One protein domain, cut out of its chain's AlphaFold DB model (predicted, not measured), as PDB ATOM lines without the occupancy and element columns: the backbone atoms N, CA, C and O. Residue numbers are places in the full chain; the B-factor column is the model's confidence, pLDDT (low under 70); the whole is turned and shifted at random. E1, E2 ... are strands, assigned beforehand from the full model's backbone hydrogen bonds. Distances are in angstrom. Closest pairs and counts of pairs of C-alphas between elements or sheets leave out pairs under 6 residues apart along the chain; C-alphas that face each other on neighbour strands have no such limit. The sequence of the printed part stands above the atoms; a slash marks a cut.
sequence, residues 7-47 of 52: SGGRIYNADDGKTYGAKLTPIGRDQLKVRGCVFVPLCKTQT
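AT A GLANCE: This is residues 7 to 47 of the 52 residues of the protein "DUF2147 domain-containing protein" of Staphylococcus hominis (UniProt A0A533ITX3). What shape is this? It is one strongly twisted sheet of four strands, a meander in which each strand folds back as the antiparallel neighbour of the one before, and E2 bends by 59 degrees at residue 21. What makes it up? The printed part has 41 residues with strands E1, E2, E3 and E4, in that order along the chain and across the sheet. It is all strand and only just compact, close to loose: radius of gyration of the C-alphas 10.5 A, spans 30 by 21 by 15 A.

IN THESE COORDINATES: Where is E1? Residues 7 to 13, 17.5 A long, from C-alpha 7 at (134.212, 230.416, 143.039). And the others? E2 is residues 18 to 26, 24.1 A; E3 31 to 39, 24.7 A; E4 42 to 47, 17.4 A, ending at C-alpha 47 (135.221, 244.431, 135.067).

HOW THE PARTS SIT: Which pairs are hairpins? E1 and E2 (127 degrees), E2 and E3 (144 degrees), E3 and E4 (168 degrees). Which atoms show it? N 11 and O 20, N 23 and O 35, and N 36 and O 44 are within hydrogen-bond range, each 2.9 A. Edge strands E1 and E4 are apart.

THE WHOLE: How large? The farthest C-alphas, Gly 17 and Arg 29, are 30.6 A apart. Any cut or weak place? The printed part has no cut, its three links are tight, and no printed residue is under 70 in pLDDT.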
ATOM      1  N   SER A   7     133.169 231.269 143.609       93.56
ATOM      2  CA  SER A   7     134.212 230.416 143.039       93.56
ATOM      3  C   SER A   7     133.642 229.062 142.609       93.56
ATOM      4  O   SER A   7     132.528 228.712 142.983       93.56
ATOM      5  N   GLY A   8     134.374 228.332 141.761       92.94
ATOM      6  CA  GLY A   8     133.916 227.048 141.207       92.94
ATOM      7  C   GLY A   8     132.826 227.165 140.134       92.94
ATOM      8  O   GLY A   8     132.299 226.151 139.686       92.94
ATOM      9  N   GLY A   9     132.497 228.386 139.701       94.81
ATOM     10  CA  GLY A   9     131.507 228.629 138.656       94.81
ATOM     11  C   GLY A   9     132.014 228.279 137.257       94.81
ATOM     12  O   GLY A   9     133.190 227.966 137.044       94.81
ATOM     13  N   ARG A  10     131.119 228.391 136.274       96.75
ATOM     14  CA  ARG A  10     131.425 228.249 134.845       96.75
ATOM     15  C   ARG A  10     130.872 229.447 134.075       96.75
ATOM     16  O   ARG A  10     129.819 229.957 134.438       96.75
ATOM     17  N   ILE A  11     131.572 229.892 133.032       96.12
ATOM     18  CA  ILE A  11     131.156 231.020 132.183       96.12
ATOM     19  C   ILE A  11     131.273 230.657 130.706       96.12
ATOM     20  O   ILE A  11     132.290 230.107 130.283       96.12
ATOM     21  N   TYR A  12     130.232 230.956 129.934       96.38
ATOM     22  CA  TYR A  12     130.204 230.777 128.486       96.38
ATOM     23  C   TYR A  12     130.752 232.022 127.781       96.38
ATOM     24  O   TYR A  12     130.417 233.143 128.163       96.38
ATOM     25  N   ASN A  13     131.582 231.824 126.759       94.44
ATOM     26  CA  ASN A  13     132.050 232.875 125.866       94.44
ATOM     27  C   ASN A  13     131.418 232.691 124.482       94.44
ATOM     28  O   ASN A  13     131.679 231.697 123.805       94.44
ATOM     29  N   ALA A  14     130.606 233.657 124.055       95.88
ATOM     30  CA  ALA A  14     129.929 233.595 122.763       95.88
ATOM     31  C   ALA A  14     130.893 233.756 121.576       95.88
ATOM     32  O   ALA A  14     130.644 233.178 120.522       95.88
ATOM     33  N   ASP A  15     132.012 234.468 121.754       93.50
ATOM     34  CA  ASP A  15     132.966 234.744 120.672       93.50
ATOM     35  C   ASP A  15     133.661 233.475 120.153       93.50
ATOM     36  O   ASP A  15     134.062 233.410 118.993       93.50
ATOM     37  N   ASP A  16     133.840 232.468 121.017       94.31
ATOM     38  CA  ASP A  16     134.529 231.214 120.681       94.31
ATOM     39  C   ASP A  16     133.683 229.951 120.916       94.31
ATOM     40  O   ASP A  16     134.139 228.842 120.628       94.31
ATOM     41  N   GLY A  17     132.465 230.101 121.441       96.25
ATOM     42  CA  GLY A  17     131.539 229.005 121.711       96.25
ATOM     43  C   GLY A  17     131.944 228.081 122.866       96.25
ATOM     44  O   GLY A  17     131.375 226.995 122.992       96.25
ATOM     45  N   LYS A  18     132.911 228.455 123.715       95.19
ATOM     46  CA  LYS A  18     133.441 227.597 124.791       95.19
ATOM     47  C   LYS A  18     132.978 228.029 126.179       95.19
ATOM     48  O   LYS A  18     132.526 229.145 126.412       95.19
ATOM     49  N   THR A  19     133.108 227.108 127.135       96.12
ATOM     50  CA  THR A  19     132.823 227.350 128.556       96.12
ATOM     51  C   THR A  19     134.086 227.184 129.395       96.12
ATOM     52  O   THR A  19     134.798 226.190 129.260       96.12
ATOM     53  N   TYR A  20     134.320 228.124 130.306       96.12
ATOM     54  CA  TYR A  20     135.533 228.247 131.114       96.12
ATOM     55  C   TYR A  20     135.230 228.168 132.610       96.12
ATOM     56  O   TYR A  20     134.112 228.467 133.033       96.12
ATOM     57  N   GLY A  21     136.225 227.805 133.424       96.50
ATOM     58  CA  GLY A  21     136.121 227.937 134.879       96.50
ATOM     59  C   GLY A  21     136.046 229.411 135.269       96.50
ATOM     60  O   GLY A  21     136.774 230.228 134.706       96.50
ATOM     61  N   ALA A  22     135.169 229.761 136.208       97.06
ATOM     62  CA  ALA A  22     134.855 231.145 136.537       97.06
ATOM     63  C   ALA A  22     135.059 231.477 138.023       97.06
ATOM     64  O   ALA A  22     134.759 230.680 138.916       97.06
ATOM     65  N   LYS A  23     135.533 232.700 138.274       96.12
ATOM     66  CA  LYS A  23     135.574 233.334 139.594       96.12
ATOM     67  C   LYS A  23     135.028 234.753 139.483       96.12
ATOM     68  O   LYS A  23     135.479 235.520 138.632       96.12
ATOM     69  N   LEU A  24     134.092 235.092 140.358       96.75
ATOM     70  CA  LEU A  24     133.472 236.407 140.430       96.75
ATOM     71  C   LEU A  24     133.870 237.069 141.749       96.75
ATOM     72  O   LEU A  24     133.914 236.428 142.798       96.75
ATOM     73  N   THR A  25     134.227 238.346 141.704       96.56
ATOM     74  CA  THR A  25     134.678 239.089 142.886       96.56
ATOM     75  C   THR A  25     134.036 240.468 142.863       96.56
ATOM     76  O   THR A  25     134.377 241.263 141.985       96.56
ATOM     77  N   PRO A  26     133.096 240.764 143.776       95.75
ATOM     78  CA  PRO A  26     132.631 242.127 144.003       95.75
ATOM     79  C   PRO A  26     133.818 243.025 144.338       95.75
ATOM     80  O   PRO A  26     134.637 242.674 145.183       95.75
ATOM     81  N   ILE A  27     133.930 244.161 143.655       95.19
ATOM     82  CA  ILE A  27     135.004 245.143 143.891       95.19
ATOM     83  C   ILE A  27     134.452 246.538 144.219       95.19
ATOM     84  O   ILE A  27     135.183 247.520 144.225       95.19
ATOM     85  N   GLY A  28     133.152 246.619 144.489       92.44
ATOM     86  CA  GLY A  28     132.436 247.829 144.862       92.44
ATOM     87  C   GLY A  28     130.932 247.573 144.847       92.44
ATOM     88  O   GLY A  28     130.485 246.462 144.559       92.44
ATOM     89  N   ARG A  29     130.142 248.614 145.123       92.38
ATOM     90  CA  ARG A  29     128.670 248.539 145.123       92.38
ATOM     91  C   ARG A  29     128.107 248.066 143.776       92.38
ATOM     92  O   ARG A  29     127.232 247.203 143.737       92.38
ATOM     93  N   ASP A  30     128.666 248.599 142.694       94.81
ATOM     94  CA  ASP A  30     128.153 248.437 141.330       94.81
ATOM     95  C   ASP A  30     129.204 247.858 140.375       94.81
ATOM     96  O   ASP A  30     129.074 247.970 139.160       94.81
ATOM     97  N   GLN A  31     130.259 247.238 140.910       96.38
ATOM     98  CA  GLN A  31     131.345 246.677 140.109       96.38
ATOM     99  C   GLN A  31     131.634 245.223 140.468       96.38
ATOM    100  O   GLN A  31     131.772 244.855 141.639       96.38
ATOM    101  N   LEU A  32     131.794 244.406 139.429       96.38
ATOM    102  CA  LEU A  32     132.093 242.988 139.531       96.38
ATOM    103  C   LEU A  32     133.298 242.640 138.662       96.38
ATOM    104  O   LEU A  32     133.277 242.812 137.447       96.38
ATOM    105  N   LYS A  33     134.342 242.084 139.269       97.25
ATOM    106  CA  LYS A  33     135.443 241.475 138.528       97.25
ATOM    107  C   LYS A  33     135.038 240.063 138.111       97.25
ATOM    108  O   LYS A  33     134.778 239.215 138.965       97.25
ATOM    109  N   VAL A  34     135.021 239.810 136.809       97.56
ATOM    110  CA  VAL A  34     134.663 238.528 136.195       97.56
ATOM    111  C   VAL A  34     135.909 237.902 135.597       97.56
ATOM    112  O   VAL A  34     136.518 238.463 134.689       97.56
ATOM    113  N   ARG A  35     136.315 236.739 136.106       96.56
ATOM    114  CA  ARG A  35     137.480 236.003 135.607       96.56
ATOM    115  C   ARG A  35     137.049 234.660 135.032       96.56
ATOM    116  O   ARG A  35     136.446 233.874 135.754       96.56
ATOM    117  N   GLY A  36     137.418 234.393 133.780       96.88
ATOM    118  CA  GLY A  36     137.284 233.095 133.111       96.88
ATOM    119  C   GLY A  36     138.657 232.473 132.836       96.88
ATOM    120  O   GLY A  36     139.584 233.187 132.451       96.88
ATOM    121  N   CYS A  37     138.812 231.166 133.040       94.88
ATOM    122  CA  CYS A  37     140.072 230.436 132.878       94.88
ATOM    123  C   CYS A  37     139.858 229.098 132.159       94.88
ATOM    124  O   CYS A  37     138.948 228.346 132.513       94.88
ATOM    125  N   VAL A  38     140.728 228.767 131.200       90.50
ATOM    126  CA  VAL A  38     140.783 227.410 130.615       90.50
ATOM    127  C   VAL A  38     141.457 226.465 131.606       90.50
ATOM    128  O   VAL A  38     140.905 225.445 131.998       90.50
ATOM    129  N   PHE A  39     142.639 226.871 132.053       85.25
ATOM    130  CA  PHE A  39     143.439 226.301 133.128       85.25
ATOM    131  C   PHE A  39     144.375 227.416 133.609       85.25
ATOM    132  O   PHE A  39     144.634 228.368 132.874       85.25
ATOM    133  N   VAL A  40     144.869 227.359 134.841       80.94
ATOM    134  CA  VAL A  40     145.831 228.365 135.326       80.94
ATOM    135  C   VAL A  40     147.181 228.109 134.635       80.94
ATOM    136  O   VAL A  40     147.644 226.972 134.710       80.94
ATOM    137  N   PRO A  41     147.813 229.098 133.954       85.44
ATOM    138  CA  PRO A  41     147.607 230.554 134.051       85.44
ATOM    139  C   PRO A  41     146.753 231.215 132.948       85.44
ATOM    140  O   PRO A  41     146.553 232.429 132.997       85.44
ATOM    141  N   LEU A  42     146.245 230.472 131.961       91.50
ATOM    142  CA  LEU A  42     145.505 231.027 130.824       91.50
ATOM    143  C   LEU A  42     144.088 231.481 131.220       91.50
ATOM    144  O   LEU A  42     143.104 230.740 131.122       91.50
ATOM    145  N   CYS A  43     144.000 232.732 131.666       94.25
ATOM    146  CA  CYS A  43     142.776 233.371 132.126       94.25
ATOM    147  C   CYS A  43     142.568 234.740 131.479       94.25
ATOM    148  O   CYS A  43     143.523 235.478 131.245       94.25
ATOM    149  N   LYS A  44     141.304 235.127 131.304       94.69
ATOM    150  CA  LYS A  44     140.893 236.499 130.988       94.69
ATOM    151  C   LYS A  44     140.097 237.081 132.149       94.69
ATOM    152  O   LYS A  44     139.411 236.357 132.871       94.69
ATOM    153  N   THR A  45     140.216 238.389 132.341       96.19
ATOM    154  CA  THR A  45     139.496 239.131 133.378       96.19
ATOM    155  C   THR A  45     138.818 240.341 132.759       96.19
ATOM    156  O   THR A  45     139.436 241.042 131.963       96.19
ATOM    157  N   GLN A  46     137.578 240.592 133.158       97.12
ATOM    158  CA  GLN A  46     136.819 241.793 132.835       97.12
ATOM    159  C   GLN A  46     136.303 242.441 134.120       97.12
ATOM    160  O   GLN A  46     136.145 241.771 135.143       97.12
ATOM    161  N   THR A  47     136.009 243.735 134.050       97.69
ATOM    162  CA  THR A  47     135.221 244.431 135.067       97.69
ATOM    163  C   THR A  47     133.865 244.744 134.463       97.69
ATOM    164  O   THR A  47     133.786 245.412 133.436       97.69
TER     165      THR A  47